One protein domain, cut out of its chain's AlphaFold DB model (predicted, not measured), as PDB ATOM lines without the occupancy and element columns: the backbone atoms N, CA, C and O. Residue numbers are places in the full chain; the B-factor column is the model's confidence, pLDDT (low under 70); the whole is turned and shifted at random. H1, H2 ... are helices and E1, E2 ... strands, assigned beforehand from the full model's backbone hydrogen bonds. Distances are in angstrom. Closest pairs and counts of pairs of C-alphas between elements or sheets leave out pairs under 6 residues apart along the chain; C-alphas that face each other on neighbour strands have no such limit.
ATOM      1  N   GLY A  66      11.449  25.380 -18.401       70.56
ATOM      2  CA  GLY A  66      10.625  26.577 -18.590       70.56
ATOM      3  C   GLY A  66      11.362  27.856 -18.994       70.56
ATOM      4  O   GLY A  66      12.385  27.843 -19.678       70.56
ATOM      5  N   SER A  67      10.765  28.992 -18.614       78.38
ATOM      6  CA  SER A  67      11.212  30.343 -18.975       78.38
ATOM      7  C   SER A  67      12.623  30.664 -18.480       78.38
ATOM      8  O   SER A  67      13.081  30.137 -17.469       78.38
ATOM      9  N   LYS A  68      13.300  31.596 -19.164       85.75
ATOM     10  CA  LYS A  68      14.623  32.069 -18.748       85.75
ATOM     11  C   LYS A  68      14.531  32.721 -17.353       85.75
ATOM     12  O   LYS A  68      13.788  33.693 -17.213       85.75
ATOM     13  N   PRO A  69      15.297  32.244 -16.356       90.19
ATOM     14  CA  PRO A  69      15.271  32.783 -15.001       90.19
ATOM     15  C   PRO A  69      15.753  34.236 -14.985       90.19
ATOM     16  O   PRO A  69      16.635  34.634 -15.757       90.19
ATOM     17  N   THR A  70      15.203  35.027 -14.071       90.75
ATOM     18  CA  THR A  70      15.677  36.381 -13.810       90.75
ATOM     19  C   THR A  70      16.956  36.315 -12.986       90.75
ATOM     20  O   THR A  70      17.004  35.679 -11.933       90.75
ATOM     21  N   VAL A  71      18.004  36.977 -13.469       92.12
ATOM     22  CA  VAL A  71      19.284  37.068 -12.765       92.12
ATOM     23  C   VAL A  71      19.268  38.295 -11.867       92.12
ATOM     24  O   VAL A  71      18.941  39.391 -12.317       92.12
ATOM     25  N   SER A  72      19.647  38.106 -10.612       94.19
ATOM     26  CA  SER A  72      19.838  39.179  -9.641       94.19
ATOM     27  C   SER A  72      21.098  38.929  -8.816       94.19
ATOM     28  O   SER A  72      21.752  37.893  -8.940       94.19
ATOM     29  N   PHE A  73      21.456  39.896  -7.988       94.62
ATOM     30  CA  PHE A  73      22.605  39.852  -7.107       94.62
ATOM     31  C   PHE A  73      22.178  40.274  -5.713       94.62
ATOM     32  O   PHE A  73      21.452  41.254  -5.551       94.62
ATOM     33  N   ILE A  74      22.647  39.544  -4.713       95.38
ATOM     34  CA  ILE A  74      22.399  39.842  -3.307       95.38
ATOM     35  C   ILE A  74      23.709  40.168  -2.621       95.38
ATOM     36  O   ILE A  74      24.748  39.605  -2.962       95.38
ATOM     37  N   ASN A  75      23.656  41.052  -1.633       92.94
ATOM     38  CA  ASN A  75      24.812  41.309  -0.795       92.94
ATOM     39  C   ASN A  75      24.927  40.233   0.300       92.94
ATOM     40  O   ASN A  75      23.970  39.983   1.031       92.94
ATOM     41  N   VAL A  76      26.090  39.595   0.400       91.81
ATOM     42  CA  VAL A  76      26.414  38.553   1.391       91.81
ATOM     43  C   VAL A  76      27.368  39.083   2.464       91.81
ATOM     44  O   VAL A  76      27.443  38.533   3.559       91.81
ATOM     45  N   GLY A  77      28.073  40.180   2.183       88.38
ATOM     46  CA  GLY A  77      29.077  40.737   3.084       88.38
ATOM     47  C   GLY A  77      29.196  42.252   2.978       88.38
ATOM     48  O   GLY A  77      28.263  42.964   2.632       88.38
ATOM     49  N   SER A  78      30.372  42.790   3.299       82.62
ATOM     50  CA  SER A  78      30.613  44.228   3.086       82.62
ATOM     51  C   SER A  78      30.789  44.567   1.604       82.62
ATOM     52  O   SER A  78      30.464  45.675   1.189       82.62
ATOM     53  N   THR A  79      31.314  43.624   0.817       81.75
ATOM     54  CA  THR A  79      31.664  43.806  -0.604       81.75
ATOM     55  C   THR A  79      31.524  42.535  -1.429       81.75
ATOM     56  O   THR A  79      32.089  42.427  -2.516       81.75
ATOM     57  N   GLU A  80      30.851  41.536  -0.874       88.75
ATOM     58  CA  GLU A  80      30.719  40.221  -1.479       88.75
ATOM     59  C   GLU A  80      29.283  40.057  -1.928       88.75
ATOM     60  O   GLU A  80      28.360  40.190  -1.129       88.75
ATOM     61  N   PHE A  81      29.107  39.766  -3.208       91.25
ATOM     62  CA  PHE A  81      27.807  39.526  -3.790       91.25
ATOM     63  C   PHE A  81      27.677  38.050  -4.145       91.25
ATOM     64  O   PHE A  81      28.645  37.395  -4.544       91.25
ATOM     65  N   ALA A  82      26.463  37.530  -4.013       92.06
ATOM     66  CA  ALA A  82      26.080  36.258  -4.596       92.06
ATOM     67  C   ALA A  82      25.144  36.511  -5.771       92.06
ATOM     68  O   ALA A  82      24.312  37.417  -5.747       92.06
ATOM     69  N   LYS A  83      25.299  35.699  -6.812       92.81
ATOM     70  CA  LYS A  83      24.431  35.719  -7.981       92.81
ATOM     71  C   LYS A  83      23.255  34.788  -7.738       92.81
ATOM     72  O   LYS A  83      23.446  33.614  -7.428       92.81
ATOM     73  N   CYS A  84      22.056  35.314  -7.910       93.75
ATOM     74  CA  CYS A  84      20.813  34.595  -7.722       93.75
ATOM     75  C   CYS A  84      20.097  34.416  -9.053       93.75
ATOM     76  O   CYS A  84      20.142  35.275  -9.938       93.75
ATOM     77  N   TYR A  85      19.408  33.288  -9.160       93.44
ATOM     78  CA  TYR A  85      18.531  32.970 -10.269       93.44
ATOM     79  C   TYR A  85      17.142  32.756  -9.694       93.44
ATOM     80  O   TYR A  85      16.970  31.943  -8.787       93.44
ATOM     81  N   SER A  86      16.175  33.509 -10.197       93.06
ATOM     82  CA  SER A  86      14.808  33.481  -9.695       93.06
ATOM     83  C   SER A  86      13.847  33.192 -10.833       93.06
ATOM     84  O   SER A  86      13.937  33.790 -11.905       93.06
ATOM     85  N   GLU A  87      12.907  32.293 -10.590       91.50
ATOM     86  CA  GLU A  87      11.762  32.083 -11.467       91.50
ATOM     87  C   GLU A  87      10.584  32.907 -10.947       91.50
ATOM     88  O   GLU A  87      10.412  33.059  -9.739       91.50
ATOM     89  N   ASN A  88       9.801  33.483 -11.864       89.88
ATOM     90  CA  ASN A  88       8.611  34.274 -11.541       89.88
ATOM     91  C   ASN A  88       8.853  35.473 -10.588       89.88
ATOM     92  O   ASN A  88       8.009  35.794  -9.756       89.88
ATOM     93  N   LEU A  89      10.002  36.155 -10.684       91.19
ATOM     94  CA  LEU A  89      10.320  37.306  -9.831       91.19
ATOM     95  C   LEU A  89       9.730  38.614 -10.385       91.19
ATOM     96  O   LEU A  89      10.068  39.032 -11.491       91.19
ATOM     97  N   HIS A  90       8.920  39.308  -9.580       90.19
ATOM     98  CA  HIS A  90       8.164  40.506  -9.973       90.19
ATOM     99  C   HIS A  90       8.309  41.657  -8.971       90.19
ATOM    100  O   HIS A  90       7.326  42.301  -8.606       90.19
ATOM    101  N   LEU A  91       9.532  41.935  -8.515       88.19
ATOM    102  CA  LEU A  91       9.790  43.001  -7.532       88.19
ATOM    103  C   LEU A  91       9.350  44.387  -8.027       88.19
ATOM    104  O   LEU A  91       8.833  45.198  -7.260       88.19
ATOM    105  N   TYR A  92       9.528  44.637  -9.325       80.50
ATOM    106  CA  TYR A  92       9.120  45.870  -9.985       80.50
ATOM    107  C   TYR A  92       7.989  45.606 -10.968       80.50
ATOM    108  O   TYR A  92       7.895  44.537 -11.575       80.50
ATOM    109  N   GLN A  93       7.167  46.626 -11.186       62.22
ATOM    110  CA  GLN A  93       6.176  46.632 -12.250       62.22
ATOM    111  C   GLN A  93       6.874  46.716 -13.612       62.22
ATOM    112  O   GLN A  93       7.088  47.791 -14.160       62.22
ATOM    113  N   SER A  94       7.287  45.564 -14.139       64.31
ATOM    114  CA  SER A  94       7.790  45.456 -15.505       64.31
ATOM    115  C   SER A  94       6.629  45.242 -16.479       64.31
ATOM    116  O   SER A  94       5.572  44.738 -16.098       64.31
ATOM    117  N   ARG A  95       6.820  45.625 -17.750       58.84
ATOM    118  CA  ARG A  95       5.821  45.478 -18.830       58.84
ATOM    119  C   ARG A  95       5.384  44.033 -19.090       58.84
ATOM    120  O   ARG A  95       4.438  43.820 -19.839       58.84
ATOM    121  N   LEU A  96       6.089  43.051 -18.537       60.66
ATOM    122  CA  LEU A  96       5.749  41.652 -18.708       60.66
ATOM    123  C   LEU A  96       4.688  41.302 -17.665       60.66
ATOM    124  O   LEU A  96       5.000  41.137 -16.487       60.66
ATOM    125  N   GLU A  97       3.429  41.208 -18.103       62.94
ATOM    126  CA  GLU A  97       2.430  40.431 -17.373       62.94
ATOM    127  C   GLU A  97       3.027  39.037 -17.173       62.94
ATOM    128  O   GLU A  97       3.263  38.299 -18.133       62.94
ATOM    129  N   GLY A  98       3.398  38.729 -15.930       62.19
ATOM    130  CA  GLY A  98       3.918  37.417 -15.591       62.19
ATOM    131  C   GLY A  98       2.899  36.370 -16.010       62.19
ATOM    132  O   GLY A  98       1.710  36.522 -15.726       62.19
ATOM    133  N   ARG A  99       3.357  35.310 -16.683       67.25
ATOM    134  CA  ARG A  99       2.535  34.114 -16.836       67.25
ATOM    135  C   ARG A  99       2.278  33.570 -15.439       67.25
ATOM    136  O   ARG A  99       3.197  33.083 -14.787       67.25
ATOM    137  N   VAL A 100       1.039  33.698 -14.987       75.25
ATOM    138  CA  VAL A 100       0.535  32.887 -13.889       75.25
ATOM    139  C   VAL A 100       0.309  31.508 -14.489       75.25
ATOM    140  O   VAL A 100      -0.499  31.354 -15.401       75.25
ATOM    141  N   GLU A 101       1.101  30.537 -14.053       79.00
ATOM    142  CA  GLU A 101       0.868  29.141 -14.398       79.00
ATOM    143  C   GLU A 101      -0.088  28.564 -13.359       79.00
ATOM    144  O   GLU A 101       0.202  28.556 -12.161       79.00
ATOM    145  N   GLU A 102      -1.259  28.138 -13.818       82.06
ATOM    146  CA  GLU A 102      -2.205  27.414 -12.981       82.06
ATOM    147  C   GLU A 102      -1.702  25.981 -12.808       82.06
ATOM    148  O   GLU A 102      -1.379  25.290 -13.777       82.06
ATOM    149  N   VAL A 103      -1.595  25.539 -11.556       80.50
ATOM    150  CA  VAL A 103      -1.203  24.166 -11.241       80.50
ATOM    151  C   VAL A 103      -2.462  23.309 -11.238       80.50
ATOM    152  O   VAL A 103      -3.320  23.466 -10.373       80.50
ATOM    153  N   ASP A 104      -2.560  22.399 -12.204       78.75
ATOM    154  CA  ASP A 104      -3.665  21.446 -12.286       78.75
ATOM    155  C   ASP A 104      -3.551  20.377 -11.184       78.75
ATOM    156  O   ASP A 104      -2.585  19.607 -11.121       78.75
ATOM    157  N   ALA A 105      -4.570  20.330 -10.327       72.62
ATOM    158  CA  ALA A 105      -4.729  19.376  -9.234       72.62
ATOM    159  C   ALA A 105      -4.816  17.914  -9.705       72.62
ATOM    160  O   ALA A 105      -4.501  16.995  -8.942       72.62
ATOM    161  N   GLU A 106      -5.261  17.684 -10.941       77.31
ATOM    162  CA  GLU A 106      -5.547  16.346 -11.465       77.31
ATOM    163  C   GLU A 106      -4.335  15.680 -12.136       77.31
ATOM    164  O   GLU A 106      -4.334  14.459 -12.339       77.31
ATOM    165  N   SER A 107      -3.273  16.446 -12.422       75.19
ATOM    166  CA  SER A 107      -2.070  15.976 -13.120       75.19
ATOM    167  C   SER A 107      -1.472  14.724 -12.463       75.19
ATOM    168  O   SER A 107      -1.298  14.706 -11.252       75.19
ATOM    169  N   PRO A 108      -1.071  13.672 -13.201       57.00
ATOM    170  CA  PRO A 108      -0.524  12.434 -12.630       57.00
ATOM    171  C   PRO A 108       0.813  12.611 -11.885       57.00
ATOM    172  O   PRO A 108       1.174  11.759 -11.075       57.00
ATOM    173  N   PHE A 109       1.519  13.732 -12.084       65.31
ATOM    174  CA  PHE A 109       2.688  14.135 -11.276       65.31
ATOM    175  C   PHE A 109       2.309  14.890  -9.982       65.31
ATOM    176  O   PHE A 109       3.189  15.366  -9.260       65.31
ATOM    177  N   ARG A 110       0.992  14.969  -9.734       59.25
ATOM    178  CA  ARG A 110       0.115  15.482  -8.662       59.25
ATOM    179  C   ARG A 110       0.505  16.699  -7.839       59.25
ATOM    180  O   ARG A 110      -0.398  17.400  -7.419       59.25
ATOM    181  N   TYR A 111       1.779  17.011  -7.633       66.31
ATOM    182  CA  TYR A 111       2.178  18.163  -6.820       66.31
ATOM    183  C   TYR A 111       3.504  18.805  -7.225       66.31
ATOM    184  O   TYR A 111       3.840  19.839  -6.659       66.31
ATOM    185  N   GLY A 112       4.279  18.205  -8.136       81.06
ATOM    186  CA  GLY A 112       5.574  18.750  -8.551       81.06
ATOM    187  C   GLY A 112       5.411  20.048  -9.337       81.06
ATOM    188  O   GLY A 112       5.039  19.998 -10.503       81.06
ATOM    189  N   ILE A 113       5.701  21.187  -8.702       86.12
ATOM    190  CA  ILE A 113       5.666  22.512  -9.342       86.12
ATOM    191  C   ILE A 113       6.951  22.719 -10.138       86.12
ATOM    192  O   ILE A 113       6.932  23.064 -11.313       86.12
ATOM    193  N   TYR A 114       8.082  22.464  -9.477       90.38
ATOM    194  CA  TYR A 114       9.405  22.682 -10.034       90.38
ATOM    195  C   TYR A 114      10.318  21.508  -9.727       90.38
ATOM    196  O   TYR A 114      10.307  20.940  -8.629       90.38
ATOM    197  N   TYR A 115      11.142  21.178 -10.712       91.75
ATOM    198  CA  TYR A 115      12.186  20.183 -10.592       91.75
ATOM    199  C   TYR A 115      13.499  20.794 -11.065       91.75
ATOM    200  O   TYR A 115      13.654  21.112 -12.243       91.75
ATOM    201  N   TYR A 116      14.444  20.952 -10.141       92.94
ATOM    202  CA  TYR A 116      15.770  21.472 -10.444       92.94
ATOM    203  C   TYR A 116      16.809  20.371 -10.318       92.94
ATOM    204  O   TYR A 116      16.850  19.613  -9.345       92.94
ATOM    205  N   TYR A 117      17.694  20.334 -11.303       92.56
ATOM    206  CA  TYR A 117      18.880  19.502 -11.293       92.56
ATOM    207  C   TYR A 117      20.101  20.417 -11.266       92.56
ATOM    208  O   TYR A 117      20.398  21.086 -12.256       92.56
ATOM    209  N   LEU A 118      20.763  20.484 -10.112       91.94
ATOM    210  CA  LEU A 118      21.926  21.334  -9.891       91.94
ATOM    211  C   LEU A 118      23.192  20.489  -9.947       91.94
ATOM    212  O   LEU A 118      23.286  19.469  -9.268       91.94
ATOM    213  N   ARG A 119      24.182  20.939 -10.719       90.25
ATOM    214  CA  ARG A 119      25.541  20.391 -10.680       90.25
ATOM    215  C   ARG A 119      26.417  21.327  -9.866       90.25
ATOM    216  O   ARG A 119      26.570  22.485 -10.244       90.25
ATOM    217  N   LEU A 120      26.948  20.837  -8.753       88.38
ATOM    218  CA  LEU A 120      27.822  21.600  -7.869       88.38
ATOM    219  C   LEU A 120      29.229  21.006  -7.979       88.38
ATOM    220  O   LEU A 120      29.561  20.047  -7.282       88.38
ATOM    221  N   TYR A 121      30.034  21.536  -8.900       81.44
ATOM    222  CA  TYR A 121      31.398  21.058  -9.112       81.44
ATOM    223  C   TYR A 121      32.321  21.578  -8.006       81.44
ATOM    224  O   TYR A 121      32.445  22.785  -7.802       81.44
ATOM    225  N   GLU A 122      33.011  20.673  -7.308       74.69
ATOM    226  CA  GLU A 122      34.025  21.044  -6.305       74.69
ATOM    227  C   GLU A 122      35.174  21.851  -6.933       74.69
ATOM    228  O   GLU A 122      35.726  22.756  -6.311       74.69
ATOM    229  N   GLU A 123      35.478  21.572  -8.200       67.81
ATOM    230  CA  GLU A 123      36.541  22.201  -8.993       67.81
ATOM    231  C   GLU A 123      36.292  23.690  -9.281       67.81
ATOM    232  O   GLU A 123      37.234  24.431  -9.559       67.81
ATOM    233  N   GLU A 124      35.037  24.142  -9.210       68.94
ATOM    234  CA  GLU A 124      34.657  25.543  -9.432       68.94
ATOM    235  C   GLU A 124      34.675  26.372  -8.141       68.94
ATOM    236  O   GLU A 124      34.493  27.592  -8.176       68.94
ATOM    237  N   SER A 125      34.931  25.738  -6.991       69.75
ATOM    238  CA  SER A 125      35.053  26.452  -5.729       69.75
ATOM    239  C   SER A 125      36.355  27.253  -5.685       69.75
ATOM    240  O   SER A 125      37.457  26.708  -5.638       69.75
ATOM    241  N   PHE A 126      36.233  28.581  -5.608       65.38
ATOM    242  CA  PHE A 126      37.366  29.462  -5.298       65.38
ATOM    243  C   PHE A 126      37.904  29.241  -3.876       65.38
ATOM    244  O   PHE A 126      39.015  29.672  -3.562       65.38
ATOM    245  N   ILE A 127      37.118  28.581  -3.014       64.62
ATOM    246  CA  ILE A 127      37.492  28.266  -1.640       64.62
ATOM    247  C   ILE A 127      37.748  26.755  -1.542       64.62
ATOM    248  O   ILE A 127      36.805  25.979  -1.418       64.62
ATOM    249  N   PRO A 128      39.013  26.317  -1.527       59.06
ATOM    250  CA  PRO A 128      39.401  24.899  -1.511       59.06
ATOM    251  C   PRO A 128      38.818  24.090  -0.339       59.06
ATOM    252  O   PRO A 128      38.643  22.883  -0.448       59.06
ATOM    253  N   TRP A 129      38.560  24.747   0.794       65.75
ATOM    254  CA  TRP A 129      37.988  24.142   2.003       65.75
ATOM    255  C   TRP A 129      36.463  24.292   2.078       65.75
ATOM    256  O   TRP A 129      35.821  23.665   2.917       65.75
ATOM    257  N   GLY A 130      35.889  25.155   1.238       70.12
ATOM    258  CA  GLY A 130      34.456  25.376   1.168       70.12
ATOM    259  C   GLY A 130      33.824  24.280   0.328       70.12
ATOM    260  O   GLY A 130      34.172  24.122  -0.840       70.12
ATOM    261  N   GLN A 131      32.889  23.534   0.912       79.69
ATOM    262  CA  GLN A 131      32.051  22.646   0.116       79.69
ATOM    263  C   GLN A 131      31.175  23.508  -0.800       79.69
ATOM    264  O   GLN A 131      30.577  24.476  -0.315       79.69
ATOM    265  N   PRO A 132      31.103  23.201  -2.108       83.94
ATOM    266  CA  PRO A 132      30.234  23.935  -3.009       83.94
ATOM    267  C   PRO A 132      28.792  23.763  -2.527       83.94
ATOM    268  O   PRO A 132      28.277  22.650  -2.416       83.94
ATOM    269  N   GLN A 133      28.155  24.883  -2.204       90.06
ATOM    270  CA  GLN A 133      26.788  24.917  -1.707       90.06
ATOM    271  C   GLN A 133      26.005  25.987  -2.456       90.06
ATOM    272  O   GLN A 133      26.510  27.081  -2.718       90.06
ATOM    273  N   ALA A 134      24.762  25.666  -2.789       92.88
ATOM    274  CA  ALA A 134      23.789  26.645  -3.249       92.88
ATOM    275  C   ALA A 134      22.819  26.958  -2.108       92.88
ATOM    276  O   ALA A 134      22.651  26.160  -1.193       92.88
ATOM    277  N   PHE A 135      22.157  28.108  -2.168       95.81
ATOM    278  CA  PHE A 135      21.079  28.435  -1.242       95.81
ATOM    279  C   PHE A 135      19.776  28.533  -2.016       95.81
ATOM    280  O   PHE A 135      19.709  29.214  -3.040       95.81
ATOM    281  N   PHE A 136      18.749  27.849  -1.528       96.56
ATOM    282  CA  PHE A 136      17.437  27.805  -2.152       96.56
ATOM    283  C   PHE A 136      16.393  28.407  -1.217       96.56
ATOM    284  O   PHE A 136      16.319  28.038  -0.049       96.56
ATOM    285  N   ALA A 137      15.574  29.326  -1.719       97.38
ATOM    286  CA  ALA A 137      14.503  29.942  -0.947       97.38
ATOM    287  C   ALA A 137      13.251  30.104  -1.810       97.38
ATOM    288  O   ALA A 137      13.347  30.432  -2.991       97.38
ATOM    289  N   ILE A 138      12.084  29.921  -1.194       97.00
ATOM    290  CA  ILE A 138      10.777  30.190  -1.801       97.00
ATOM    291  C   ILE A 138      10.189  31.409  -1.105       97.00
ATOM    292  O   ILE A 138      10.181  31.490   0.124       97.00
ATOM    293  N   HIS A 139       9.723  32.374  -1.889       96.69
ATOM    294  CA  HIS A 139       9.183  33.624  -1.379       96.69
ATOM    295  C   HIS A 139       8.120  34.193  -2.321       96.69
ATOM    296  O   HIS A 139       7.968  33.743  -3.455       96.69
ATOM    297  N   SER A 140       7.386  35.201  -1.841       95.31
ATOM    298  CA  SER A 140       6.446  35.949  -2.678       95.31
ATOM    299  C   SER A 140       7.181  36.627  -3.835       95.31
ATOM    300  O   SER A 140       8.216  37.255  -3.587       95.31
ATOM    301  N   PRO A 141       6.632  36.597  -5.064       93.56
ATOM    302  CA  PRO A 141       7.265  37.209  -6.232       93.56
ATOM    303  C   PRO A 141       7.461  38.726  -6.089       93.56
ATOM    304  O   PRO A 141       8.260  39.315  -6.812       93.56
ATOM    305  N   PHE A 142       6.750  39.356  -5.151       94.06
ATOM    306  CA  PHE A 142       6.782  40.795  -4.890       94.06
ATOM    307  C   PHE A 142       7.708  41.187  -3.732       94.06
ATOM    308  O   PHE A 142       7.905  42.377  -3.484       94.06
ATOM    309  N   ASN A 143       8.264  40.210  -3.012       95.44
ATOM    310  CA  ASN A 143       9.079  40.458  -1.828       95.44
ATOM    311  C   ASN A 143      10.529  40.075  -2.106       95.44
ATOM    312  O   ASN A 143      10.781  38.918  -2.437       95.44
ATOM    313  N   PRO A 144      11.487  40.996  -1.946       95.88
ATOM    314  CA  PRO A 144      12.896  40.649  -2.049       95.88
ATOM    315  C   PRO A 144      13.311  39.749  -0.874       95.88
ATOM    316  O   PRO A 144      12.807  39.892   0.243       95.88
ATOM    317  N   ILE A 145      14.237  38.819  -1.118       96.69
ATOM    318  CA  ILE A 145      14.789  37.930  -0.089       96.69
ATOM    319  C   ILE A 145      16.294  37.751  -0.269       96.69
ATOM    320  O   ILE A 145      16.810  37.742  -1.385       96.69
ATOM    321  N   ASN A 146      16.998  37.559   0.845       96.69
ATOM    322  CA  ASN A 146      18.378  37.092   0.841       96.69
ATOM    323  C   ASN A 146      18.404  35.572   1.112       96.69
ATOM    324  O   ASN A 146      18.306  35.171   2.276       96.69
ATOM    325  N   PRO A 147      18.523  34.707   0.087       96.69
ATOM    326  CA  PRO A 147      18.550  33.258   0.275       96.69
ATOM    327  C   PRO A 147      19.745  32.765   1.101       96.69
ATOM    328  O   PRO A 147      19.651  31.691   1.678       96.69
ATOM    329  N   VAL A 148      20.838  33.525   1.226       94.81
ATOM    330  CA  VAL A 148      21.960  33.122   2.093       94.81
ATOM    331  C   VAL A 148      21.569  33.197   3.572       94.81
ATOM    332  O   VAL A 148      22.023  32.380   4.367       94.81
ATOM    333  N   HIS A 149      20.698  34.138   3.948       95.88
ATOM    334  CA  HIS A 149      20.223  34.277   5.330       95.88
ATOM    335  C   HIS A 149      18.932  33.509   5.620       95.88
ATOM    336  O   HIS A 149      18.758  33.012   6.729       95.88
ATOM    337  N   TYR A 150      18.020  33.439   4.650       96.69
ATOM    338  CA  TYR A 150      16.664  32.906   4.847       96.69
ATOM    339  C   TYR A 150      16.375  31.628   4.050       96.69
ATOM    340  O   TYR A 150      15.271  31.088   4.132       96.69
ATOM    341  N   GLY A 151      17.322  31.183   3.229       96.75
ATOM    342  CA  GLY A 151      17.193  29.983   2.415       96.75
ATOM    343  C   GLY A 151      17.772  28.744   3.082       96.75
ATOM    344  O   GLY A 151      18.389  28.787   4.145       96.75
ATOM    345  N   HIS A 152      17.573  27.622   2.404       97.62
ATOM    346  CA  HIS A 152      18.100  26.320   2.771       97.62
ATOM    347  C   HIS A 152      19.375  26.018   1.985       97.62
ATOM    348  O   HIS A 152      19.416  26.219   0.769       97.62
ATOM    349  N   ALA A 153      20.408  25.519   2.662       96.81
ATOM    350  CA  ALA A 153      21.651  25.122   2.011       96.81
ATOM    351  C   ALA A 153      21.464  23.803   1.239       96.81
ATOM    352  O   ALA A 153      21.074  22.776   1.795       96.81
ATOM    353  N   ILE A 154      21.771  23.836  -0.051       96.00
ATOM    354  CA  ILE A 154      21.703  22.713  -0.979       96.00
ATOM    355  C   ILE A 154      23.117  22.208  -1.237       96.00
ATOM    356  O   ILE A 154      23.977  22.946  -1.722       96.00
ATOM    357  N   ARG A 155      23.332  20.932  -0.923       94.06
ATOM    358  CA  ARG A 155      24.600  20.215  -1.045       94.06
ATOM    359  C   ARG A 155      24.506  19.174  -2.155       94.06
ATOM    360  O   ARG A 155      23.436  18.618  -2.407       94.06
ATOM    361  N   SER A 156      25.633  18.895  -2.796       92.44
ATOM    362  CA  SER A 156      25.758  17.780  -3.735       92.44
ATOM    363  C   SER A 156      25.508  16.442  -3.032       92.44
ATOM    364  O   SER A 156      25.797  16.285  -1.845       92.44
ATOM    365  N   GLY A 157      24.937  15.482  -3.758       93.12
ATOM    366  CA  GLY A 157      24.711  14.121  -3.268       93.12
ATOM    367  C   GLY A 157      23.365  13.899  -2.590       93.12
ATOM    368  O   GLY A 157      23.072  12.779  -2.180       93.12
ATOM    369  N   PHE A 158      22.528  14.934  -2.513       95.44
ATOM    370  CA  PHE A 158      21.220  14.874  -1.871       95.44
ATOM    371  C   PHE A 158      20.082  15.209  -2.838       95.44
ATOM    372  O   PHE A 158      20.206  16.016  -3.768       95.44
ATOM    373  N   THR A 159      18.937  14.600  -2.562       96.12
ATOM    374  CA  THR A 159      17.632  14.949  -3.097       96.12
ATOM    375  C   THR A 159      16.847  15.686  -2.015       96.12
ATOM    376  O   THR A 159      16.645  15.188  -0.909       96.12
ATOM    377  N   TYR A 160      16.399  16.888  -2.350       97.38
ATOM    378  CA  TYR A 160      15.648  17.790  -1.496       97.38
ATOM    379  C   TYR A 160      14.192  17.805  -1.947       97.38
ATOM    380  O   TYR A 160      13.879  18.309  -3.024       97.38
ATOM    381  N   ARG A 161      13.288  17.278  -1.121       96.88
ATOM    382  CA  ARG A 161      11.843  17.408  -1.323       96.88
ATOM    383  C   ARG A 161      11.335  18.588  -0.504       96.88
ATOM    384  O   ARG A 161      11.303  18.527   0.724       96.88
ATOM    385  N   ILE A 162      10.951  19.658  -1.187       97.31
ATOM    386  CA  ILE A 162      10.503  20.910  -0.583       97.31
ATOM    387  C   ILE A 162       8.987  20.964  -0.661       97.31
ATOM    388  O   ILE A 162       8.415  21.117  -1.731       97.31
ATOM    389  N   GLU A 163       8.339  20.813   0.485       96.19
ATOM    390  CA  GLU A 163       6.885  20.819   0.614       96.19
ATOM    391  C   GLU A 163       6.402  22.226   0.967       96.19
ATOM    392  O   GLU A 163       6.635  22.698   2.081       96.19
ATOM    393  N   VAL A 164       5.730  22.885   0.026       96.19
ATOM    394  CA  VAL A 164       5.234  24.261   0.140       96.19
ATOM    395  C   VAL A 164       3.779  24.265   0.592       96.19
ATOM    396  O   VAL A 164       2.975  23.443   0.150       96.19
ATOM    397  N   LYS A 165       3.430  25.211   1.462       95.56
ATOM    398  CA  LYS A 165       2.050  25.565   1.802       95.56
ATOM    399  C   LYS A 165       1.774  27.000   1.366       95.56
ATOM    400  O   LYS A 165       2.677  27.832   1.407       95.56
ATOM    401  N   LEU A 166       0.532  27.272   0.983       95.31
ATOM    402  CA  LEU A 166       0.078  28.598   0.582       95.31
ATOM    403  C   LEU A 166      -0.731  29.217   1.722       95.31
ATOM    404  O   LEU A 166      -1.710  28.628   2.185       95.31
ATOM    405  N   GLU A 167      -0.306  30.389   2.189       97.31
ATOM    406  CA  GLU A 167      -1.063  31.174   3.163       97.31
ATOM    407  C   GLU A 167      -1.214  32.621   2.686       97.31
ATOM    408  O   GLU A 167      -0.301  33.191   2.084       97.31
ATOM    409  N   GLU A 168      -2.354  33.228   3.003       97.62
ATOM    410  CA  GLU A 168      -2.654  34.622   2.695       97.62
ATOM    411  C   GLU A 168      -3.128  35.352   3.949       97.62
ATOM    412  O   GLU A 168      -3.955  34.829   4.693       97.62
ATOM    413  N   ASP A 169      -2.647  36.578   4.155       97.94
ATOM    414  CA  ASP A 169      -3.244  37.502   5.120       97.94
ATOM    415  C   ASP A 169      -3.985  38.604   4.362       97.94
ATOM    416  O   ASP A 169      -3.380  39.286   3.529       97.94
ATOM    417  N   HIS A 170      -5.269  38.802   4.660       98.31
ATOM    418  CA  HIS A 170      -6.072  39.900   4.115       98.31
ATOM    419  C   HIS A 170      -6.285  40.942   5.213       98.31
ATOM    420  O   HIS A 170      -6.911  40.673   6.237       98.31
ATOM    421  N   LEU A 171      -5.719  42.129   5.020       98.25
ATOM    422  CA  LEU A 171      -5.828  43.264   5.929       98.25
ATOM    423  C   LEU A 171      -6.837  44.281   5.399       98.25
ATOM    424  O   LEU A 171      -7.070  44.384   4.196       98.25
ATOM    425  N   LEU A 172      -7.383  45.096   6.300       97.75
ATOM    426  CA  LEU A 172      -8.335  46.134   5.928       97.75
ATOM    427  C   LEU A 172      -7.641  47.480   5.625       97.75
ATOM    428  O   LEU A 172      -6.702  47.874   6.337       97.75
ATOM    429  N   PRO A 173      -8.085  48.212   4.590       97.25
ATOM    430  CA  PRO A 173      -7.552  49.535   4.260       97.25
ATOM    431  C   PRO A 173      -7.999  50.595   5.287       97.25
ATOM    432  O   PRO A 173      -8.761  50.295   6.207       97.25
ATOM    433  N   PRO A 174      -7.553  51.860   5.185       96.12
ATOM    434  CA  PRO A 174      -8.199  52.963   5.897       96.12
ATOM    435  C   PRO A 174      -9.729  52.925   5.731       96.12
ATOM    436  O   PRO A 174     -10.194  52.685   4.615       96.12
ATOM    437  N   PRO A 175     -10.520  53.181   6.790       95.38
ATOM    438  CA  PRO A 175     -10.148  53.763   8.088       95.38
ATOM    439  C   PRO A 175      -9.785  52.747   9.189       95.38
ATOM    440  O   PRO A 175      -9.641  53.133  10.349       95.38
ATOM    441  N   TYR A 176      -9.655  51.459   8.868       96.50
ATOM    442  CA  TYR A 176      -9.391  50.421   9.865       96.50
ATOM    443  C   TYR A 176      -7.969  50.510  10.438       96.50
ATOM    444  O   TYR A 176      -7.046  51.027   9.803       96.50
ATOM    445  N   ALA A 177      -7.776  49.974  11.648       97.19
ATOM    446  CA  ALA A 177      -6.506  50.054  12.375       97.19
ATOM    447  C   ALA A 177      -5.327  49.405  11.628       97.19
ATOM    448  O   ALA A 177      -4.191  49.858  11.761       97.19
ATOM    449  N   THR A 178      -5.598  48.379  10.814       97.19
ATOM    450  CA  THR A 178      -4.608  47.735   9.941       97.19
ATOM    451  C   THR A 178      -4.014  48.705   8.919       97.19
ATOM    452  O   THR A 178      -2.830  48.581   8.608       97.19
ATOM    453  N   ASN A 179      -4.798  49.689   8.447       97.50
ATOM    454  CA  ASN A 179      -4.359  50.788   7.581       97.50
ATOM    455  C   ASN A 179      -3.467  50.303   6.424       97.50
ATOM    456  O   ASN A 179      -2.369  50.826   6.206       97.50
ATOM    457  N   CYS A 180      -3.902  49.237   5.747       98.06
ATOM    458  CA  CYS A 180      -3.123  48.626   4.678       98.06
ATOM    459  C   CYS A 180      -3.170  49.469   3.397       98.06
ATOM    460  O   CYS A 180      -4.049  50.312   3.207       98.06
ATOM    461  N   LYS A 181      -2.212  49.228   2.504       97.19
ATOM    462  CA  LYS A 181      -2.177  49.787   1.155       97.19
ATOM    463  C   LYS A 181      -2.189  48.656   0.139       97.19
ATOM    464  O   LYS A 181      -1.446  47.684   0.268       97.19
ATOM    465  N   ASP A 182      -3.022  48.809  -0.880       95.94
ATOM    466  CA  ASP A 182      -3.010  47.914  -2.026       95.94
ATOM    467  C   ASP A 182      -1.892  48.337  -2.989       95.94
ATOM    468  O   ASP A 182      -1.917  49.423  -3.577       95.94
ATOM    469  N   TYR A 183      -0.875  47.485  -3.097       92.94
ATOM    470  CA  TYR A 183       0.265  47.670  -3.991       92.94
ATOM    471  C   TYR A 183       0.046  47.033  -5.376       92.94
ATOM    472  O   TYR A 183       0.857  47.254  -6.273       92.94
ATOM    473  N   ASN A 184      -1.048  46.291  -5.576       85.50
ATOM    474  CA  ASN A 184      -1.369  45.603  -6.829       85.50
ATOM    475  C   ASN A 184      -2.245  46.431  -7.781       85.50
ATOM    476  O   ASN A 184      -2.595  45.951  -8.862       85.50
ATOM    477  N   ILE A 185      -2.592  47.673  -7.421       82.75
ATOM    478  CA  ILE A 185      -3.425  48.539  -8.262       82.75
ATOM    479  C   ILE A 185      -2.759  48.718  -9.636       82.75
ATOM    480  O   ILE A 185      -1.640  49.229  -9.748       82.75
ATOM    481  N   ARG A 186      -3.460  48.288 -10.697       73.81
ATOM    482  CA  ARG A 186      -3.017  48.453 -12.087       73.81
ATOM    483  C   ARG A 186      -2.776  49.933 -12.362       73.81
ATOM    484  O   ARG A 186      -3.672  50.756 -12.209       73.81
ATOM    485  N   LEU A 187      -1.553  50.259 -12.765       67.12
ATOM    486  CA  LEU A 187      -1.191  51.625 -13.097       67.12
ATOM    487  C   LEU A 187      -1.566  51.974 -14.529       67.12
ATOM    488  O   LEU A 187      -1.262  51.231 -15.459       67.12
ATOM    489  N   GLU A 188      -2.104  53.178 -14.686       76.25
ATOM    490  CA  GLU A 188      -2.297  53.830 -15.983       76.25
ATOM    491  C   GLU A 188      -0.955  54.297 -16.589       76.25
ATOM    492  O   GLU A 188      -0.803  54.344 -17.808       76.25
ATOM    493  N   ASN A 189       0.061  54.566 -15.753       76.31
ATOM    494  CA  ASN A 189       1.374  55.063 -16.179       76.31
ATOM    495  C   ASN A 189       2.459  53.977 -16.125       76.31
ATOM    496  O   ASN A 189       3.020  53.681 -15.072       76.31
ATOM    497  N   LEU A 190       2.817  53.436 -17.293       75.50
ATOM    498  CA  LEU A 190       3.782  52.335 -17.454       75.50
ATOM    499  C   LEU A 190       5.259  52.704 -17.208       75.50
ATOM    500  O   LEU A 190       6.111  51.818 -17.247       75.50
ATOM    501  N   ASN A 191       5.584  53.982 -17.002       80.31
ATOM    502  CA  ASN A 191       6.973  54.449 -16.880       80.31
ATOM    503  C   ASN A 191       7.428  54.659 -15.426       80.31
ATOM    504  O   ASN A 191       8.599  54.947 -15.195       80.31
ATOM    505  N   GLU A 192       6.526  54.546 -14.450       83.00
ATOM    506  CA  GLU A 192       6.849  54.784 -13.043       83.00
ATOM    507  C   GLU A 192       7.194  53.462 -12.342       83.00
ATOM    508  O   GLU A 192       6.390  52.529 -12.315       83.00
ATOM    509  N   ILE A 193       8.394  53.371 -11.761       83.75
ATOM    510  CA  ILE A 193       8.796  52.218 -10.947       83.75
ATOM    511  C   ILE A 193       8.062  52.318  -9.609       83.75
ATOM    512  O   ILE A 193       8.427  53.130  -8.761       83.75
ATOM    513  N   LYS A 194       7.032  51.489  -9.406       87.69
ATOM    514  CA  LYS A 194       6.331  51.389  -8.118       87.69
ATOM    515  C   LYS A 194       6.644  50.086  -7.393       87.69
ATOM    516  O   LYS A 194       6.800  49.047  -8.043       87.69
ATOM    517  N   PRO A 195       6.732  50.129  -6.053       92.94
ATOM    518  CA  PRO A 195       6.849  48.919  -5.261       92.94
ATOM    519  C   PRO A 195       5.566  48.094  -5.374       92.94
ATOM    520  O   PRO A 195       4.472  48.651  -5.322       92.94
ATOM    521  N   ARG A 196       5.713  46.771  -5.472       92.56
ATOM    522  CA  ARG A 196       4.595  45.811  -5.433       92.56
ATOM    523  C   ARG A 196       4.344  45.206  -4.053       92.56
ATOM    524  O   ARG A 196       3.465  44.368  -3.901       92.56
ATOM    525  N   SER A 197       5.115  45.630  -3.057       95.94
ATOM    526  CA  SER A 197       4.932  45.220  -1.671       95.94
ATOM    527  C   SER A 197       5.409  46.278  -0.683       95.94
ATOM    528  O   SER A 197       6.180  47.184  -1.035       95.94
ATOM    529  N   GLN A 198       5.027  46.132   0.585       97.12
ATOM    530  CA  GLN A 198       5.569  46.936   1.674       97.12
ATOM    531  C   GLN A 198       7.091  46.786   1.776       97.12
ATOM    532  O   GLN A 198       7.792  47.790   1.929       97.12
ATOM    533  N   GLN A 199       7.621  45.559   1.698       97.00
ATOM    534  CA  GLN A 199       9.065  45.321   1.805       97.00
ATOM    535  C   GLN A 199       9.803  46.019   0.662       97.00
ATOM    536  O   GLN A 199      10.789  46.712   0.902       97.00
ATOM    537  N   MET A 200       9.270  45.933  -0.557       95.62
ATOM    538  CA  MET A 200       9.849  46.618  -1.705       95.62
ATOM    539  C   MET A 200       9.784  48.144  -1.567       95.62
ATOM    540  O   MET A 200      10.741  48.837  -1.906       95.62
ATOM    541  N   CYS A 201       8.689  48.685  -1.020       97.12
ATOM    542  CA  CYS A 201       8.567  50.114  -0.713       97.12
ATOM    543  C   CYS A 201       9.680  50.568   0.239       97.12
ATOM    544  O   CYS A 201      10.341  51.578  -0.001       97.12
ATOM    545  N   GLN A 202       9.936  49.788   1.292       97.56
ATOM    546  CA  GLN A 202      10.990  50.088   2.256       97.56
ATOM    547  C   GLN A 202      12.389  50.008   1.632       97.56
ATOM    548  O   GLN A 202      13.226  50.866   1.926       97.56
ATOM    549  N   GLU A 203      12.653  49.020   0.773       96.69
ATOM    550  CA  GLU A 203      13.929  48.913   0.053       96.69
ATOM    551  C   GLU A 203      14.145  50.066  -0.924       96.69
ATOM    552  O   GLU A 203      15.244  50.611  -0.970       96.69
ATOM    553  N   LEU A 204      13.104  50.516  -1.629       95.62
ATOM    554  CA  LEU A 204      13.181  51.701  -2.486       95.62
ATOM    555  C   LEU A 204      13.503  52.968  -1.683       95.62
ATOM    556  O   LEU A 204      14.430  53.690  -2.044       95.62
ATOM    557  N   CYS A 205      12.837  53.192  -0.544       97.56
ATOM    558  CA  CYS A 205      13.155  54.325   0.335       97.56
ATOM    559  C   CYS A 205      14.618  54.298   0.815       97.56
ATOM    560  O   CYS A 205      15.268  55.338   0.934       97.56
ATOM    561  N   ARG A 206      15.150  53.109   1.129       96.88
ATOM    562  CA  ARG A 206      16.560  52.947   1.517       96.88
ATOM    563  C   ARG A 206      17.483  53.175   0.321       96.88
ATOM    564  O   ARG A 206      18.473  53.883   0.467       96.88
ATOM    565  N   SER A 207      17.155  52.611  -0.836       95.12
ATOM    566  CA  SER A 207      17.911  52.743  -2.085       95.12
ATOM    567  C   SER A 207      18.121  54.200  -2.466       95.12
ATOM    568  O   SER A 207      19.254  54.613  -2.705       95.12
ATOM    569  N   GLU A 208      17.049  54.993  -2.469       95.31
ATOM    570  CA  GLU A 208      17.110  56.419  -2.792       95.31
ATOM    571  C   GLU A 208      18.046  57.166  -1.843       95.31
ATOM    572  O   GLU A 208      18.897  57.932  -2.293       95.31
ATOM    573  N   TYR A 209      17.947  56.882  -0.542       95.75
ATOM    574  CA  TYR A 209      18.844  57.446   0.459       95.75
ATOM    575  C   TYR A 209      20.313  57.077   0.192       95.75
ATOM    576  O   TYR A 209      21.163  57.964   0.129       95.75
ATOM    577  N   TYR A 210      20.626  55.790  -0.003       94.56
ATOM    578  CA  TYR A 210      22.007  55.340  -0.217       94.56
ATOM    579  C   TYR A 210      22.589  55.876  -1.530       94.56
ATOM    580  O   TYR A 210      23.735  56.327  -1.545       94.56
ATOM    581  N   ILE A 252      13.817  62.701   4.931       96.81
ATOM    582  CA  ILE A 252      13.194  62.232   3.685       96.81
ATOM    583  C   ILE A 252      12.988  60.718   3.750       96.81
ATOM    584  O   ILE A 252      11.861  60.242   3.590       96.81
ATOM    585  N   ARG A 253      14.038  59.961   4.098       96.94
ATOM    586  CA  ARG A 253      13.966  58.504   4.274       96.94
ATOM    587  C   ARG A 253      12.901  58.113   5.297       96.94
ATOM    588  O   ARG A 253      12.100  57.221   5.038       96.94
ATOM    589  N   HIS A 254      12.864  58.779   6.450       97.94
ATOM    590  CA  HIS A 254      11.875  58.510   7.499       97.94
ATOM    591  C   HIS A 254      10.442  58.771   7.032       97.94
ATOM    592  O   HIS A 254       9.540  57.977   7.293       97.94
ATOM    593  N   THR A 255      10.233  59.868   6.307       98.31
ATOM    594  CA  THR A 255       8.927  60.225   5.741       98.31
ATOM    595  C   THR A 255       8.483  59.194   4.702       98.31
ATOM    596  O   THR A 255       7.340  58.742   4.747       98.31
ATOM    597  N   CYS A 256       9.401  58.747   3.840       98.06
ATOM    598  CA  CYS A 256       9.166  57.674   2.873       98.06
ATOM    599  C   CYS A 256       8.770  56.362   3.572       98.06
ATOM    600  O   CYS A 256       7.718  55.793   3.280       98.06
ATOM    601  N   LEU A 257       9.538  55.936   4.584       98.00
ATOM    602  CA  LEU A 257       9.267  54.710   5.345       98.00
ATOM    603  C   LEU A 257       7.919  54.754   6.079       98.00
ATOM    604  O   LEU A 257       7.210  53.750   6.105       98.00
ATOM    605  N   LYS A 258       7.516  55.914   6.617       97.69
ATOM    606  CA  LYS A 258       6.175  56.109   7.200       97.69
ATOM    607  C   LYS A 258       5.044  55.957   6.177       97.69
ATOM    608  O   LYS A 258       3.927  55.605   6.557       97.69
ATOM    609  N   GLY A 259       5.318  56.228   4.901       97.19
ATOM    610  CA  GLY A 259       4.387  56.015   3.794       97.19
ATOM    611  C   GLY A 259       4.239  54.546   3.373       97.19
ATOM    612  O   GLY A 259       3.242  54.202   2.736       97.19
ATOM    613  N   CYS A 260       5.181  53.672   3.744       97.88
ATOM    614  CA  CYS A 260       5.143  52.242   3.432       97.88
ATOM    615  C   CYS A 260       4.228  51.474   4.401       97.88
ATOM    616  O   CYS A 260       4.673  50.858   5.377       97.88
ATOM    617  N   ARG A 261       2.923  51.532   4.124       98.00
ATOM    618  CA  ARG A 261       1.873  50.809   4.854       98.00
ATOM    619  C   ARG A 261       1.957  49.289   4.625       98.00
ATOM    620  O   ARG A 261       2.552  48.874   3.635       98.00
ATOM    621  N   PRO A 262       1.383  48.460   5.517       98.00
ATOM    622  CA  PRO A 262       1.283  47.018   5.301       98.00
ATOM    623  C   PRO A 262       0.538  46.677   4.009       98.00
ATOM    624  O   PRO A 262      -0.369  47.407   3.613       98.00
ATOM    625  N   ASP A 263       0.893  45.561   3.382       97.75
ATOM    626  CA  ASP A 263       0.173  45.027   2.226       97.75
ATOM    627  C   ASP A 263      -1.261  44.649   2.605       97.75
ATOM    628  O   ASP A 263      -1.476  43.991   3.624       97.75
ATOM    629  N   CYS A 264      -2.246  45.035   1.790       97.88
ATOM    630  CA  CYS A 264      -3.621  44.574   2.009       97.88
ATOM    631  C   CYS A 264      -3.778  43.071   1.787       97.88
ATOM    632  O   CYS A 264      -4.575  42.439   2.469       97.88
ATOM    633  N   ILE A 265      -2.995  42.498   0.873       96.94
ATOM    634  CA  ILE A 265      -2.933  41.057   0.644       96.94
ATOM    635  C   ILE A 265      -1.472  40.647   0.760       96.94
ATOM    636  O   ILE A 265      -0.633  41.073  -0.035       96.94
ATOM    637  N   LYS A 266      -1.160  39.820   1.755       96.62
ATOM    638  CA  LYS A 266       0.197  39.329   1.991       96.62
ATOM    639  C   LYS A 266       0.268  37.832   1.742       96.62
ATOM    640  O   LYS A 266      -0.254  37.044   2.522       96.62
ATOM    641  N   LEU A 267       0.984  37.456   0.688       95.88
ATOM    642  CA  LEU A 267       1.241  36.061   0.342       95.88
ATOM    643  C   LEU A 267       2.414  35.512   1.161       95.88
ATOM    644  O   LEU A 267       3.480  36.137   1.239       95.88
ATOM    645  N   LYS A 268       2.242  34.324   1.736       96.19
ATOM    646  CA  LYS A 268       3.275  33.588   2.467       96.19
ATOM    647  C   LYS A 268       3.401  32.179   1.905       96.19
ATOM    648  O   LYS A 268       2.415  31.521   1.591       96.19
ATOM    649  N   TYR A 269       4.643  31.712   1.855       96.81
ATOM    650  CA  TYR A 269       5.000  30.406   1.310       96.81
ATOM    651  C   TYR A 269       5.800  29.604   2.338       96.81
ATOM    652  O   TYR A 269       6.979  29.333   2.108       96.81
ATOM    653  N   PRO A 270       5.241  29.280   3.520       97.06
ATOM    654  CA  PRO A 270       5.950  28.431   4.465       97.06
ATOM    655  C   PRO A 270       6.235  27.075   3.818       97.06
ATOM    656  O   PRO A 270       5.344  26.437   3.252       97.06
ATOM    657  N   TYR A 271       7.484  26.629   3.911       97.38
ATOM    658  CA  TYR A 271       7.917  25.367   3.329       97.38
ATOM    659  C   TYR A 271       8.698  24.525   4.332       97.38
ATOM    660  O   TYR A 271       9.335  25.037   5.252       97.38
ATOM    661  N   THR A 272       8.637  23.209   4.149       97.56
ATOM    662  CA  THR A 272       9.444  22.241   4.896       97.56
ATOM    663  C   THR A 272      10.338  21.474   3.941       97.56
ATOM    664  O   THR A 272       9.872  21.024   2.894       97.56
ATOM    665  N   VAL A 273      11.605  21.301   4.305       98.06
ATOM    666  CA  VAL A 273      12.596  20.597   3.486       98.06
ATOM    667  C   VAL A 273      12.823  19.201   4.052       98.06
ATOM    668  O   VAL A 273      13.089  19.046   5.243       98.06
ATOM    669  N   LYS A 274      12.716  18.183   3.198       97.94
ATOM    670  CA  LYS A 274      13.128  16.809   3.498       97.94
ATOM    671  C   LYS A 274      14.348  16.470   2.657       97.94
ATOM    672  O   LYS A 274      14.288  16.553   1.432       97.94
ATOM    673  N   GLU A 275      15.436  16.102   3.318       97.62
ATOM    674  CA  GLU A 275      16.681  15.688   2.671       97.62
ATOM    675  C   GLU A 275      16.734  14.164   2.580       97.62
ATOM    676  O   GLU A 275      16.355  13.455   3.513       97.62
ATOM    677  N   THR A 276      17.192  13.642   1.451       96.56
ATOM    678  CA  THR A 276      17.431  12.211   1.248       96.56
ATOM    679  C   THR A 276      18.720  12.056   0.460       96.56
ATOM    680  O   THR A 276      18.902  12.734  -0.546       96.56
ATOM    681  N   GLU A 277      19.640  11.218   0.925       94.88
ATOM    682  CA  GLU A 277      20.880  10.955   0.191       94.88
ATOM    683  C   GLU A 277      20.580  10.200  -1.114       94.88
ATOM    684  O   GLU A 277      19.677   9.364  -1.172       94.88
ATOM    685  N   ASN A 278      21.306  10.512  -2.186       90.12
ATOM    686  CA  ASN A 278      21.095   9.883  -3.485       90.12
ATOM    687  C   ASN A 278      21.591   8.425  -3.469       90.12
ATOM    688  O   ASN A 278      22.738   8.168  -3.111       90.12
ATOM    689  N   GLU A 279      20.788   7.481  -3.972       84.88
ATOM    690  CA  GLU A 279      21.118   6.039  -4.006       84.88
ATOM    691  C   GLU A 279      22.478   5.730  -4.662       84.88
ATOM    692  O   GLU A 279      23.237   4.899  -4.167       84.88
ATOM    693  N   ARG A 280      22.859   6.460  -5.722       72.69
ATOM    694  CA  ARG A 280      24.163   6.284  -6.400       72.69
ATOM    695  C   ARG A 280      25.375   6.567  -5.503       72.69
ATOM    696  O   ARG A 280      26.442   6.000  -5.747       72.69
ATOM    697  N   SER A 281      25.211   7.431  -4.496       66.81
ATOM    698  CA  SER A 281      26.236   7.718  -3.481       66.81
ATOM    699  C   SER A 281      26.535   6.462  -2.657       66.81
ATOM    700  O   SER A 281      27.695   6.139  -2.406       66.81
ATOM    701  N   LEU A 282      25.489   5.694  -2.323       72.06
ATOM    702  CA  LEU A 282      25.586   4.477  -1.515       72.06
ATOM    703  C   LEU A 282      26.218   3.314  -2.289       72.06
ATOM    704  O   LEU A 282      27.014   2.569  -1.726       72.06
ATOM    705  N   GLU A 283      25.887   3.160  -3.574       74.62
ATOM    706  CA  GLU A 283      26.339   2.011  -4.374       74.62
ATOM    707  C   GLU A 283      27.798   2.115  -4.834       74.62
ATOM    708  O   GLU A 283      28.511   1.114  -4.878       74.62
ATOM    709  N   THR A 284      28.249   3.314  -5.211       73.38
ATOM    710  CA  THR A 284      29.563   3.491  -5.856       73.38
ATOM    711  C   THR A 284      30.646   4.001  -4.908       73.38
ATOM    712  O   THR A 284      31.825   3.966  -5.257       73.38
ATOM    713  N   GLY A 285      30.265   4.514  -3.733       72.81
ATOM    714  CA  GLY A 285      31.168   5.212  -2.813       72.81
ATOM    715  C   GLY A 285      31.676   6.565  -3.333       72.81
ATOM    716  O   GLY A 285      32.386   7.270  -2.614       72.81
ATOM    717  N   PHE A 286      31.317   6.955  -4.563       76.31
ATOM    718  CA  PHE A 286      31.609   8.272  -5.110       76.31
ATOM    719  C   PHE A 286      30.470   9.227  -4.766       76.31
ATOM    720  O   PHE A 286      29.303   8.954  -5.044       76.31
ATOM    721  N   LYS A 287      30.824  10.384  -4.198       76.81
ATOM    722  CA  LYS A 287      29.860  11.452  -3.933       76.81
ATOM    723  C   LYS A 287      29.244  11.910  -5.251       76.81
ATOM    724  O   LYS A 287      29.949  12.385  -6.142       76.81
ATOM    725  N   ASP A 288      27.928  11.776  -5.367       84.94
ATOM    726  CA  ASP A 288      27.192  12.322  -6.501       84.94
ATOM    727  C   ASP A 288      27.331  13.854  -6.482       84.94
ATOM    728  O   ASP A 288      26.972  14.512  -5.512       84.94
ATOM    729  N   GLN A 289      27.882  14.438  -7.548       87.88
ATOM    730  CA  GLN A 289      28.086  15.891  -7.663       87.88
ATOM    731  C   GLN A 289      26.773  16.656  -7.903       87.88
ATOM    732  O   GLN A 289      26.751  17.889  -7.945       87.88
ATOM    733  N   ASN A 290      25.671  15.930  -8.086       91.44
ATOM    734  CA  ASN A 290      24.381  16.510  -8.396       91.44
ATOM    735  C   ASN A 290      23.526  16.654  -7.138       91.44
ATOM    736  O   ASN A 290      23.453  15.750  -6.304       91.44
ATOM    737  N   ALA A 291      22.825  17.776  -7.043       93.94
ATOM    738  CA  ALA A 291      21.727  17.965  -6.112       93.94
ATOM    739  C   ALA A 291      20.412  17.989  -6.896       93.94
ATOM    740  O   ALA A 291      20.313  18.619  -7.955       93.94
ATOM    741  N   ARG A 292      19.395  17.295  -6.387       94.75
ATOM    742  CA  ARG A 292      18.049  17.292  -6.980       94.75
ATOM    743  C   ARG A 292      17.122  18.051  -6.057       94.75
ATOM    744  O   ARG A 292      17.082  17.750  -4.872       94.75
ATOM    745  N   ILE A 293      16.375  19.013  -6.576       95.56
ATOM    746  CA  ILE A 293      15.376  19.747  -5.801       95.56
ATOM    747  C   ILE A 293      14.018  19.489  -6.436       95.56
ATOM    748  O   ILE A 293      13.809  19.790  -7.608       95.56
ATOM    749  N   LEU A 294      13.099  18.943  -5.651       94.75
ATOM    750  CA  LEU A 294      11.718  18.715  -6.034       94.75
ATOM    751  C   LEU A 294      10.825  19.595  -5.160       94.75
ATOM    752  O   LEU A 294      10.674  19.336  -3.965       94.75
ATOM    753  N   VAL A 295      10.229  20.621  -5.760       94.50
ATOM    754  CA  VAL A 295       9.270  21.502  -5.092       94.50
ATOM    755  C   VAL A 295       7.875  20.935  -5.293       94.50
ATOM    756  O   VAL A 295       7.423  20.793  -6.429       94.50
ATOM    757  N   VAL A 296       7.196  20.613  -4.196       93.69
ATOM    758  CA  VAL A 296       5.836  20.075  -4.205       93.69
ATOM    759  C   VAL A 296       4.882  20.940  -3.395       93.69
ATOM    760  O   VAL A 296       5.239  21.408  -2.314       93.69
ATOM    761  N   LEU A 297       3.647  21.106  -3.863       93.19
ATOM    762  CA  LEU A 297       2.569  21.604  -3.006       93.19
ATOM    763  C   LEU A 297       2.179  20.513  -2.013       93.19
ATOM    764  O   LEU A 297       1.874  19.388  -2.399       93.19
ATOM    765  N   ARG A 298       2.211  20.827  -0.718       88.44
ATOM    766  CA  ARG A 298       1.817  19.868   0.316       88.44
ATOM    767  C   ARG A 298       0.316  19.599   0.274       88.44
ATOM    768  O   ARG A 298      -0.083  18.443   0.319       88.44
ATOM    769  N   ASN A 299      -0.464  20.675   0.191       86.31
ATOM    770  CA  ASN A 299      -1.916  20.688   0.066       86.31
ATOM    771  C   ASN A 299      -2.290  21.730  -0.998       86.31
ATOM    772  O   ASN A 299      -1.562  22.709  -1.169       86.31
ATOM    773  N   LEU A 300      -3.426  21.531  -1.669       86.25
ATOM    774  CA  LEU A 300      -3.998  22.519  -2.594       86.25
ATOM    775  C   LEU A 300      -4.807  23.600  -1.865       86.25
ATOM    776  O   LEU A 300      -5.056  24.663  -2.423       86.25
ATOM    777  N   ASP A 301      -5.184  23.343  -0.611       90.62
ATOM    778  CA  ASP A 301      -5.912  24.306   0.206       90.62
ATOM    779  C   ASP A 301      -5.025  25.510   0.542       90.62
ATOM    780  O   ASP A 301      -3.927  25.367   1.094       90.62
ATOM    781  N   VAL A 302      -5.539  26.703   0.252       94.69
ATOM    782  CA  VAL A 302      -4.925  27.972   0.643       94.69
ATOM    783  C   VAL A 302      -5.485  28.384   1.998       94.69
ATOM    784  O   VAL A 302      -6.696  28.515   2.176       94.69
ATOM    785  N   LYS A 303      -4.605  28.607   2.977       97.12
ATOM    786  CA  LYS A 303      -5.019  29.109   4.289       97.12
ATOM    787  C   LYS A 303      -5.138  30.629   4.240       97.12
ATOM    788  O   LYS A 303      -4.125  31.323   4.260       97.12
ATOM    789  N   ILE A 304      -6.364  31.139   4.235       97.94
ATOM    790  CA  ILE A 304      -6.640  32.579   4.229       97.94
ATOM    791  C   ILE A 304      -6.945  33.044   5.657       97.94
ATOM    792  O   ILE A 304      -7.861  32.540   6.305       97.94
ATOM    793  N   MET A 305      -6.170  34.003   6.159       98.00
ATOM    794  CA  MET A 305      -6.437  34.725   7.401       98.00
ATOM    795  C   MET A 305      -6.956  36.118   7.046       98.00
ATOM    796  O   MET A 305      -6.181  36.992   6.664       98.00
ATOM    797  N   SER A 306      -8.267  36.318   7.158       97.94
ATOM    798  CA  SER A 306      -8.911  37.579   6.790       97.94
ATOM    799  C   SER A 306      -9.283  38.413   8.011       97.94
ATOM    800  O   SER A 306      -9.820  37.896   8.991       97.94
ATOM    801  N   HIS A 307      -8.996  39.713   7.950       97.50
ATOM    802  CA  HIS A 307      -9.556  40.700   8.860       97.50
ATOM    803  C   HIS A 307     -10.896  41.181   8.314       97.50
ATOM    804  O   HIS A 307     -10.949  41.838   7.278       97.50
TER     805      HIS A 307
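This is residues 66 to 210 and 252 to 307 of the 391 residues of an uncharacterized protein of Araneus ventricosus (UniProt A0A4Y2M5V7). A long, twisted sheet of five strands, E3, E6, E7, E8 and E9, makes the longest axis, with the small sheet E4 E5 over part of it as a modest sandwich. The hairpin E1 and E2 lies near E4, the antiparallel helix pair H2 and H3 sits toward the E7 end, and the short helix H4 lies at the other end. The printed part has 201 residues, with four named helices and nine named strands, along the chain E1, E2, E3, E4, H1, E5, E6, H2, H3, E7, E8, H4 and E9; the large sheet is branched and mixed, with E6 and E9 parallel and the pairs E3 and E9, E6 and E7, and E6 and E8 antiparallel, while the two small sheets are antiparallel. The class is mixed, helices and strands, with under half of the residues in named elements. The whole is only just compact, close to loose, with a radius of gyration of the C-alphas of 19.8 A, and spans 65 by 47 by 30 A.

In the branched sheet, E6 (residues 158 to 170) has E7 (265 to 268) and E8 (271 to 277) on one side and E9 (290 to 306) on the other side. E6 and E9 are parallel at 18 degrees, with N 160 and O 292 2.8 A apart, within hydrogen-bond range. E6 is antiparallel to E8, with N 161 and O 274 at 2.8 A, and to E7, with N 169 and O 266 at 2.9 A. E7 runs on into E8 at 18 degrees. E3 (112 to 119), an edge strand, is antiparallel to E9, with N 116 and O 293 at 2.9 A. E4 (133 to 136) and E5 (152 to 155) are antiparallel, with N 154 and O 134 at 2.7 A; this sheet and the branched one form a sandwich, two sheets face to face, and the parts of them that face each other are 9.2 A apart centre to centre. E1 (70 to 75) and E2 (81 to 86) are a hairpin, with N 72 and O 84 at 3.0 A; E2 and E4 are near each other. H2 (198 to 210) and H3 (252 to 259) touch at Cys 205 and Cys 256, whose C-alphas, their closest, are 5.8 A apart, at a shallow tilt of 6 degrees, opposite ways. H4 (279 to 284) touches no helix. In H2, H3 and H4 every O i to N i+4 pair is within hydrogen-bond range; H1 (147 to 150) is too short for one, and its one O i to N i+3 pair is not within range.

E9 is the longest strand, 42.2 A, bends by 63 degrees at residue 300 and ends at C-alpha 306 (-8.911, 37.579, 6.790). E6 measures 37.5 A, E3 20.1 A, E8 19.6 A and H2 18.6 A. E1 begins at C-alpha 70 (15.677, 36.381, -13.810).

The C-alphas of Pro 175 and Thr 284 are the two farthest apart, 65.6 A. Residues 211 to 251 are not printed, and C-alphas 210 and 252 are 11.8 A apart across this cut. The links E2 to E3, E3 to E4 and E6 to H2 are long. The mean pLDDT of the printed part is 88.7; residues 93 to 99, 108 to 111, 123 to 129, 187 and 281 are under 70.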